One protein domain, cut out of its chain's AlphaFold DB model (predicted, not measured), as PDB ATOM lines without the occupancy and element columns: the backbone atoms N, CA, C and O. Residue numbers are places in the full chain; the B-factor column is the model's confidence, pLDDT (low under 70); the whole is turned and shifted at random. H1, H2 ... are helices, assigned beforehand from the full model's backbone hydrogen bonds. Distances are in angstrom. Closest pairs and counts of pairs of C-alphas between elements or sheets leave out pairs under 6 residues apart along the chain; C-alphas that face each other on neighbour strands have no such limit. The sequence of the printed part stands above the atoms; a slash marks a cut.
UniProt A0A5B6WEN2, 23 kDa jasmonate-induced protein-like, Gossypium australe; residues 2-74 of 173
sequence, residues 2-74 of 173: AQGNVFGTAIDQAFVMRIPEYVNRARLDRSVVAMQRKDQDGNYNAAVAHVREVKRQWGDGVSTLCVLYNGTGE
ATOM      1  N   ALA A   2     118.473 116.528  82.549       32.84
ATOM      2  CA  ALA A   2     117.011 116.486  82.531       32.84
ATOM      3  C   ALA A   2     116.553 115.087  82.967       32.84
ATOM      4  O   ALA A   2     116.856 114.091  82.313       32.84
ATOM      5  N   GLN A   3     115.925 115.012  84.136       45.94
ATOM      6  CA  GLN A   3     115.373 113.786  84.696       45.94
ATOM      7  C   GLN A   3     114.052 113.534  83.957       45.94
ATOM      8  O   GLN A   3     113.171 114.383  84.008       45.94
ATOM      9  N   GLY A   4     113.966 112.454  83.175       57.44
ATOM     10  CA  GLY A   4     112.841 112.214  82.264       57.44
ATOM     11  C   GLY A   4     111.476 112.199  82.964       57.44
ATOM     12  O   GLY A   4     111.345 111.671  84.065       57.44
ATOM     13  N   ASN A   5     110.453 112.736  82.294       64.75
ATOM     14  CA  ASN A   5     109.070 112.826  82.792       64.75
ATOM     15  C   ASN A   5     108.244 111.556  82.505       64.75
ATOM     16  O   ASN A   5     107.014 111.578  82.550       64.75
ATOM     17  N   VAL A   6     108.916 110.449  82.176       69.25
ATOM     18  CA  VAL A   6     108.299 109.141  81.943       69.25
ATOM     19  C   VAL A   6     108.524 108.287  83.182       69.25
ATOM     20  O   VAL A   6     109.661 108.024  83.570       69.25
ATOM     21  N   PHE A   7     107.430 107.846  83.798       76.06
ATOM     22  CA  PHE A   7     107.438 107.050  85.023       76.06
ATOM     23  C   PHE A   7     106.785 105.696  84.756       76.06
ATOM     24  O   PHE A   7     105.727 105.633  84.130       76.06
ATOM     25  N   GLY A   8     107.376 104.619  85.273       72.31
ATOM     26  CA  GLY A   8     106.830 103.270  85.120       72.31
ATOM     27  C   GLY A   8     107.664 102.326  84.268       72.31
ATOM     28  O   GLY A   8     108.573 102.717  83.543       72.31
ATOM     29  N   THR A   9     107.326 101.044  84.372       78.19
ATOM     30  CA  THR A   9     107.778  99.996  83.454       78.19
ATOM     31  C   THR A   9     106.617  99.621  82.543       78.19
ATOM     32  O   THR A   9     105.484  99.494  83.007       78.19
ATOM     33  N   ALA A  10     106.889  99.450  81.249       77.25
ATOM     34  CA  ALA A  10     105.873  99.018  80.297       77.25
ATOM     35  C   ALA A  10     105.357  97.612  80.652       77.25
ATOM     36  O   ALA A  10     106.138  96.688  80.870       77.25
ATOM     37  N   ILE A  11     104.032  97.452  80.692       74.25
ATOM     38  CA  ILE A  11     103.367  96.167  80.946       74.25
ATOM     39  C   ILE A  11     103.052  95.539  79.588       74.25
ATOM     40  O   ILE A  11     101.962  95.688  79.033       74.25
ATOM     41  N   ASP A  12     104.065  94.895  79.013       73.88
ATOM     42  CA  ASP A  12     103.990  94.241  77.711       73.88
ATOM     43  C   ASP A  12     103.582  92.757  77.816       73.88
ATOM     44  O   ASP A  12     103.256  92.230  78.885       73.88
ATOM     45  N   GLN A  13     103.539  92.062  76.675       71.50
ATOM     46  CA  GLN A  13     103.153  90.651  76.642       71.50
ATOM     47  C   GLN A  13     104.159  89.762  77.390       71.50
ATOM     48  O   GLN A  13     103.749  88.835  78.088       71.50
ATOM     49  N   ALA A  14     105.459  90.043  77.270       76.50
ATOM     50  CA  ALA A  14     106.498  89.278  77.951       76.50
ATOM     51  C   ALA A  14     106.384  89.433  79.472       76.50
ATOM     52  O   ALA A  14     106.540  88.457  80.204       76.50
ATOM     53  N   PHE A  15     106.049  90.632  79.946       77.94
ATOM     54  CA  PHE A  15     105.789  90.909  81.349       77.94
ATOM     55  C   PHE A  15     104.608  90.086  81.877       77.94
ATOM     56  O   PHE A  15     104.744  89.388  82.881       77.94
ATOM     57  N   VAL A  16     103.461  90.115  81.192       71.38
ATOM     58  CA  VAL A  16     102.250  89.415  81.657       71.38
ATOM     59  C   VAL A  16     102.383  87.897  81.582       71.38
ATOM     60  O   VAL A  16     101.927  87.212  82.492       71.38
ATOM     61  N   MET A  17     103.087  87.359  80.582       73.38
ATOM     62  CA  MET A  17     103.355  85.917  80.498       73.38
ATOM     63  C   MET A  17     104.256  85.390  81.630       73.38
ATOM     64  O   MET A  17     104.323  84.182  81.836       73.38
ATOM     65  N   ARG A  18     104.931  86.264  82.392       79.19
ATOM     66  CA  ARG A  18     105.683  85.874  83.599       79.19
ATOM     67  C   ARG A  18     104.809  85.771  84.850       79.19
ATOM     68  O   ARG A  18     105.305  85.310  85.876       79.19
ATOM     69  N   ILE A  19     103.550  86.201  84.786       74.69
ATOM     70  CA  ILE A  19     102.602  86.115  85.895       74.69
ATOM     71  C   ILE A  19     101.846  84.782  85.767       74.69
ATOM     72  O   ILE A  19     101.147  84.598  84.765       74.69
ATOM     73  N   PRO A  20     101.974  83.849  86.735       76.50
ATOM     74  CA  PRO A  20     101.392  82.508  86.639       76.50
ATOM     75  C   PRO A  20      99.891  82.502  86.331       76.50
ATOM     76  O   PRO A  20      99.423  81.646  85.581       76.50
ATOM     77  N   GLU A  21      99.143  83.477  86.853       71.62
ATOM     78  CA  GLU A  21      97.702  83.610  86.632       71.62
ATOM     79  C   GLU A  21      97.321  83.968  85.180       71.62
ATOM     80  O   GLU A  21      96.196  83.687  84.761       71.62
ATOM     81  N   TYR A  22      98.239  84.545  84.392       65.81
ATOM     82  CA  TYR A  22      97.934  85.188  83.101       65.81
ATOM     83  C   TYR A  22      98.683  84.605  81.892       65.81
ATOM     84  O   TYR A  22      98.567  85.116  80.775       65.81
ATOM     85  N   VAL A  23      99.396  83.486  82.075       65.12
ATOM     86  CA  VAL A  23     100.212  82.816  81.039       65.12
ATOM     87  C   VAL A  23      99.430  82.515  79.742       65.12
ATOM     88  O   VAL A  23     100.027  82.473  78.673       65.12
ATOM     89  N   ASN A  24      98.094  82.376  79.802       63.53
ATOM     90  CA  ASN A  24      97.238  81.992  78.664       63.53
ATOM     91  C   ASN A  24      96.104  82.988  78.305       63.53
ATOM     92  O   ASN A  24      95.224  82.631  77.520       63.53
ATOM     93  N   ARG A  25      96.055  84.209  78.872       60.06
ATOM     94  CA  ARG A  25      94.909  85.150  78.717       60.06
ATOM     95  C   ARG A  25      95.300  86.635  78.491       60.06
ATOM     96  O   ARG A  25      94.483  87.549  78.587       60.06
ATOM     97  N   ALA A  26      96.530  86.864  78.027       59.50
ATOM     98  CA  ALA A  26      97.282  88.128  78.051       59.50
ATOM     99  C   ALA A  26      96.617  89.455  77.585       59.50
ATOM    100  O   ALA A  26      97.125  90.515  77.943       59.50
ATOM    101  N   ARG A  27      95.534  89.485  76.788       54.12
ATOM    102  CA  ARG A  27      94.979  90.769  76.280       54.12
ATOM    103  C   ARG A  27      94.098  91.510  77.292       54.12
ATOM    104  O   ARG A  27      94.416  92.648  77.618       54.12
ATOM    105  N   LEU A  28      93.032  90.882  77.800       57.03
ATOM    106  CA  LEU A  28      92.205  91.460  78.879       57.03
ATOM    107  C   LEU A  28      93.015  91.589  80.179       57.03
ATOM    108  O   LEU A  28      92.847  92.551  80.927       57.03
ATOM    109  N   ASP A  29      93.967  90.683  80.381       66.06
ATOM    110  CA  ASP A  29      94.790  90.649  81.582       66.06
ATOM    111  C   ASP A  29      95.802  91.797  81.658       66.06
ATOM    112  O   ASP A  29      96.077  92.272  82.750       66.06
ATOM    113  N   ARG A  30      96.331  92.316  80.538       70.81
ATOM    114  CA  ARG A  30      97.302  93.431  80.571       70.81
ATOM    115  C   ARG A  30      96.708  94.728  81.112       70.81
ATOM    116  O   ARG A  30      97.369  95.408  81.890       70.81
ATOM    117  N   SER A  31      95.475  95.068  80.731       75.00
ATOM    118  CA  SER A  31      94.796  96.261  81.261       75.00
ATOM    119  C   SER A  31      94.497  96.096  82.752       75.00
ATOM    120  O   SER A  31      94.761  97.000  83.545       75.00
ATOM    121  N   VAL A  32      94.043  94.903  83.157       77.94
ATOM    122  CA  VAL A  32      93.802  94.565  84.567       77.94
ATOM    123  C   VAL A  32      95.097  94.633  85.379       77.94
ATOM    124  O   VAL A  32      95.122  95.273  86.428       77.94
ATOM    125  N   VAL A  33      96.186  94.044  84.881       77.94
ATOM    126  CA  VAL A  33      97.510  94.074  85.516       77.94
ATOM    127  C   VAL A  33      98.044  95.502  85.598       77.94
ATOM    128  O   VAL A  33      98.572  95.880  86.640       77.94
ATOM    129  N   ALA A  34      97.867  96.316  84.553       80.06
ATOM    130  CA  ALA A  34      98.231  97.730  84.581       80.06
ATOM    131  C   ALA A  34      97.491  98.481  85.687       80.06
ATOM    132  O   ALA A  34      98.116  99.103  86.545       80.06
ATOM    133  N   MET A  35      96.170  98.333  85.759       82.75
ATOM    134  CA  MET A  35      95.378  98.984  86.798       82.75
ATOM    135  C   MET A  35      95.709  98.484  88.211       82.75
ATOM    136  O   MET A  35      95.806  99.300  89.124       82.75
ATOM    137  N   GLN A  36      95.948  97.180  88.397       81.81
ATOM    138  CA  GLN A  36      96.392  96.618  89.680       81.81
ATOM    139  C   GLN A  36      97.758  97.163  90.107       81.81
ATOM    140  O   GLN A  36      97.995  97.366  91.296       81.81
ATOM    141  N   ARG A  37      98.652  97.413  89.144       76.31
ATOM    142  CA  ARG A  37     100.024  97.857  89.405       76.31
ATOM    143  C   ARG A  37     100.213  99.362  89.463       76.31
ATOM    144  O   ARG A  37     101.274  99.785  89.920       76.31
ATOM    145  N   LYS A  38      99.215 100.155  89.057       78.56
ATOM    146  CA  LYS A  38      99.279 101.627  89.018       78.56
ATOM    147  C   LYS A  38      99.967 102.207  90.260       78.56
ATOM    148  O   LYS A  38     100.909 102.985  90.124       78.56
ATOM    149  N   ASP A  39      99.565 101.740  91.442       72.69
ATOM    150  CA  ASP A  39     100.094 102.221  92.722       72.69
ATOM    151  C   ASP A  39     101.070 101.246  93.406       72.69
ATOM    152  O   ASP A  39     101.750 101.637  94.353       72.69
ATOM    153  N   GLN A  40     101.182  99.995  92.936       73.69
ATOM    154  CA  GLN A  40     102.014  98.967  93.585       73.69
ATOM    155  C   GLN A  40     103.511  99.246  93.455       73.69
ATOM    156  O   GLN A  40     104.258  99.047  94.408       73.69
ATOM    157  N   ASP A  41     103.943  99.735  92.293       69.44
ATOM    158  CA  ASP A  41     105.366  99.919  91.995       69.44
ATOM    159  C   ASP A  41     105.849 101.350  92.324       69.44
ATOM    160  O   ASP A  41     106.948 101.748  91.947       69.44
ATOM    161  N   GLY A  42     105.017 102.171  92.983       76.69
ATOM    162  CA  GLY A  42     105.339 103.550  93.383       76.69
ATOM    163  C   GLY A  42     105.455 104.561  92.232       76.69
ATOM    164  O   GLY A  42     105.539 105.762  92.481       76.69
ATOM    165  N   ASN A  43     105.407 104.109  90.979       77.62
ATOM    166  CA  ASN A  43     105.603 104.938  89.789       77.62
ATOM    167  C   ASN A  43     104.533 106.024  89.621       77.62
ATOM    168  O   ASN A  43     104.870 107.164  89.302       77.62
ATOM    169  N   TYR A  44     103.258 105.713  89.887       81.94
ATOM    170  CA  TYR A  44     102.206 106.733  89.885       81.94
ATOM    171  C   TYR A  44     102.455 107.797  90.961       81.94
ATOM    172  O   TYR A  44     102.378 108.993  90.683       81.94
ATOM    173  N   ASN A  45     102.851 107.377  92.166       84.94
ATOM    174  CA  ASN A  45     103.198 108.298  93.248       84.94
ATOM    175  C   ASN A  45     104.417 109.162  92.895       84.94
ATOM    176  O   ASN A  45     104.423 110.346  93.220       84.94
ATOM    177  N   ALA A  46     105.414 108.610  92.196       85.12
ATOM    178  CA  ALA A  46     106.567 109.358  91.704       85.12
ATOM    179  C   ALA A  46     106.167 110.408  90.653       85.12
ATOM    180  O   ALA A  46     106.592 111.557  90.755       85.12
ATOM    181  N   ALA A  47     105.289 110.055  89.707       84.62
ATOM    182  CA  ALA A  47     104.750 111.000  88.726       84.62
ATOM    183  C   ALA A  47     103.966 112.138  89.405       84.62
ATOM    184  O   ALA A  47     104.163 113.313  89.094       84.62
ATOM    185  N   VAL A  48     103.121 111.804  90.387       88.88
ATOM    186  CA  VAL A  48     102.374 112.789  91.186       88.88
ATOM    187  C   VAL A  48     103.317 113.674  92.008       88.88
ATOM    188  O   VAL A  48     103.114 114.885  92.085       88.88
ATOM    189  N   ALA A  49     104.354 113.098  92.617       88.88
ATOM    190  CA  ALA A  49     105.355 113.849  93.368       88.88
ATOM    191  C   ALA A  49     106.117 114.823  92.463       88.88
ATOM    192  O   ALA A  49     106.316 115.971  92.848       88.88
ATOM    193  N   HIS A  50     106.465 114.400  91.247       86.88
ATOM    194  CA  HIS A  50     107.132 115.247  90.268       86.88
ATOM    195  C   HIS A  50     106.285 116.471  89.897       86.88
ATOM    196  O   HIS A  50     106.745 117.598  90.057       86.88
ATOM    197  N   VAL A  51     105.022 116.292  89.485       86.88
ATOM    198  CA  VAL A  51     104.173 117.445  89.120       86.88
ATOM    199  C   VAL A  51     103.900 118.368  90.317       86.88
ATOM    200  O   VAL A  51     103.802 119.584  90.158       86.88
ATOM    201  N   ARG A  52     103.837 117.828  91.543       90.56
ATOM    202  CA  ARG A  52     103.732 118.636  92.774       90.56
ATOM    203  C   ARG A  52     105.007 119.414  93.080       90.56
ATOM    204  O   ARG A  52     104.920 120.546  93.546       90.56
ATOM    205  N   GLU A  53     106.170 118.840  92.808       89.44
ATOM    206  CA  GLU A  53     107.447 119.537  92.935       89.44
ATOM    207  C   GLU A  53     107.547 120.682  91.919       89.44
ATOM    208  O   GLU A  53     107.912 121.794  92.294       89.44
ATOM    209  N   VAL A  54     107.100 120.467  90.677       85.50
ATOM    210  CA  VAL A  54     106.981 121.539  89.672       85.50
ATOM    211  C   VAL A  54     106.061 122.659  90.171       85.50
ATOM    212  O   VAL A  54     106.420 123.832  90.090       85.50
ATOM    213  N   LYS A  55     104.906 122.329  90.772       87.62
ATOM    214  CA  LYS A  55     104.032 123.337  91.400       87.62
ATOM    215  C   LYS A  55     104.745 124.119  92.495       87.62
ATOM    216  O   LYS A  55     104.616 125.340  92.551       87.62
ATOM    217  N   ARG A  56     105.476 123.421  93.365       87.44
ATOM    218  CA  ARG A  56     106.216 124.033  94.472       87.44
ATOM    219  C   ARG A  56     107.274 125.011  93.964       87.44
ATOM    220  O   ARG A  56     107.456 126.059  94.571       87.44
ATOM    221  N   GLN A  57     107.941 124.684  92.859       84.25
ATOM    222  CA  GLN A  57     108.910 125.566  92.203       84.25
ATOM    223  C   GLN A  57     108.245 126.779  91.544       84.25
ATOM    224  O   GLN A  57     108.815 127.865  91.550       84.25
ATOM    225  N   TRP A  58     107.042 126.601  90.996       75.38
ATOM    226  CA  TRP A  58     106.294 127.666  90.332       75.38
ATOM    227  C   TRP A  58     105.645 128.672  91.307       75.38
ATOM    228  O   TRP A  58     105.582 129.858  90.997       75.38
ATOM    229  N   GLY A  59     105.200 128.238  92.493       80.56
ATOM    230  CA  GLY A  59     104.706 129.123  93.563       80.56
ATOM    231  C   GLY A  59     103.178 129.292  93.644       80.56
ATOM    232  O   GLY A  59     102.411 128.371  93.338       80.56
ATOM    233  N   ASP A  60     102.731 130.467  94.104       79.25
ATOM    234  CA  ASP A  60     101.406 130.680  94.728       79.25
ATOM    235  C   ASP A  60     100.236 131.000  93.783       79.25
ATOM    236  O   ASP A  60      99.107 131.184  94.235       79.25
ATOM    237  N   GLY A  61     100.442 131.075  92.469       77.25
ATOM    238  CA  GLY A  61      99.316 131.295  91.549       77.25
ATOM    239  C   GLY A  61      98.415 130.056  91.335       77.25
ATOM    240  O   GLY A  61      98.514 129.030  92.019       77.25
ATOM    241  N   VAL A  62      97.567 130.096  90.309       73.81
ATOM    242  CA  VAL A  62      96.667 128.991  89.941       73.81
ATOM    243  C   VAL A  62      97.233 128.199  88.760       73.81
ATOM    244  O   VAL A  62      97.638 128.781  87.760       73.81
ATOM    245  N   SER A  63      97.274 126.869  88.872       79.31
ATOM    246  CA  SER A  63      97.692 125.971  87.788       79.31
ATOM    247  C   SER A  63      97.073 124.581  87.947       79.31
ATOM    248  O   SER A  63      96.707 124.183  89.056       79.31
ATOM    249  N   THR A  64      96.979 123.838  86.844       82.25
ATOM    250  CA  THR A  64      96.511 122.444  86.827       82.25
ATOM    251  C   THR A  64      97.702 121.505  86.671       82.25
ATOM    252  O   THR A  64      98.552 121.714  85.810       82.25
ATOM    253  N   LEU A  65      97.763 120.458  87.497       83.81
ATOM    254  CA  LEU A  65      98.786 119.416  87.418       83.81
ATOM    255  C   LEU A  65      98.200 118.174  86.751       83.81
ATOM    256  O   LEU A  65      97.351 117.499  87.333       83.81
ATOM    257  N   CYS A  66      98.654 117.875  85.537       80.19
ATOM    258  CA  CYS A  66      98.153 116.752  84.751       80.19
ATOM    259  C   CYS A  66      99.076 115.534  84.879       80.19
ATOM    260  O   CYS A  66     100.291 115.650  84.742       80.19
ATOM    261  N   VAL A  67      98.490 114.354  85.091       83.00
ATOM    262  CA  VAL A  67      99.176 113.055  84.999       83.00
ATOM    263  C   VAL A  67      98.329 112.153  84.113       83.00
ATOM    264  O   VAL A  67      97.169 111.897  84.431       83.00
ATOM    265  N   LEU A  68      98.907 111.659  83.018       78.12
ATOM    266  CA  LEU A  68      98.241 110.739  82.099       78.12
ATOM    267  C   LEU A  68      98.806 109.326  82.296       78.12
ATOM    268  O   LEU A  68     100.010 109.117  82.187       78.12
ATOM    269  N   TYR A  69      97.941 108.359  82.612       78.06
ATOM    270  CA  TYR A  69      98.319 106.957  82.808       78.06
ATOM    271  C   TYR A  69      97.635 106.083  81.758       78.06
ATOM    272  O   TYR A  69      96.409 105.960  81.757       78.06
ATOM    273  N   ASN A  70      98.419 105.463  80.877       74.88
ATOM    274  CA  ASN A  70      97.891 104.543  79.878       74.88
ATOM    275  C   ASN A  70      97.725 103.132  80.470       74.88
ATOM    276  O   ASN A  70      98.673 102.351  80.526       74.88
ATOM    277  N   GLY A  71      96.505 102.815  80.908       75.56
ATOM    278  CA  GLY A  71      96.120 101.506  81.448       75.56
ATOM    279  C   GLY A  71      95.353 100.614  80.467       75.56
ATOM    280  O   GLY A  71      94.700  99.667  80.903       75.56
ATOM    281  N   THR A  72      95.363 100.902  79.161       75.62
ATOM    282  CA  THR A  72      94.503 100.198  78.184       75.62
ATOM    283  C   THR A  72      94.968  98.774  77.861       75.62
ATOM    284  O   THR A  72      94.231  98.011  77.242       75.62
ATOM    285  N   GLY A  73      96.159  98.378  78.321       65.12
ATOM    286  CA  GLY A  73      96.654  97.000  78.247       65.12
ATOM    287  C   GLY A  73      97.289  96.600  76.917       65.12
ATOM    288  O   GLY A  73      97.749  95.473  76.771       65.12
ATOM    289  N   GLU A  74      97.352  97.492  75.938       63.81
ATOM    290  CA  GLU A  74      98.042  97.251  74.676       63.81
ATOM    291  C   GLU A  74      98.526  98.599  74.133       63.81
ATOM    292  O   GLU A  74      97.728  99.536  74.063       63.81
TER     293      GLU A  74
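Overview. This is residues 2 to 74 of the 173 residues of the protein "23 kDa jasmonate-induced protein-like" of Gossypium australe (UniProt A0A5B6WEN2). A long, loose rod is built from a straight helix, H3, along one half and two shorter helices, H1 and H2, packed together in the other half, with two extended stretches running lengthwise: residues 2 to 12, which lead to H1, and residues 59 to 74, which fold back from the end of H3 towards H2. Residues 56 to 62 stick out at one end of the rod, where the backbone turns round. The 73 printed residues hold three named helices in the order H1, H2, H3 and no named strand; the class is all helix, with 33 residues, under half, in named elements. The whole is loose, with a radius of gyration of the C-alphas of 15.5 A, and spans 51 by 21 by 17 A.

Along the chain. The printed part begins at Ala 2, with its C-alpha at (117.011, 116.486, 82.531). H1 is residues 13 to 17, 6.1 A from first to last C-alpha, and begins at (103.153, 90.651, 76.642). H2 is residues 26 to 37 and 15.2 A long. H3 is residues 43 to 58, 22.7 A long, and ends at (106.294, 127.666, 90.332).

Arrangement. H1 and H2 touch, and their closest C-alphas, those of Val 16 and Ala 26, are 6.3 A apart. H3 is apart from both H1 and H2. Every O i to N i+4 pair is within hydrogen-bond range in H1 and H3, against 7 of 8 in H2.

Size, cuts and confidence. The two farthest C-alphas, those of Asn 24 and Asp 60, are 51.4 A apart. The printed part has no cut; the link from H1 to H2 is short and that from H2 to H3 is tight. The mean pLDDT of the printed part is 75.0, and residues 2 to 6, 22 to 29, 41 and 73 to 74 are under 70.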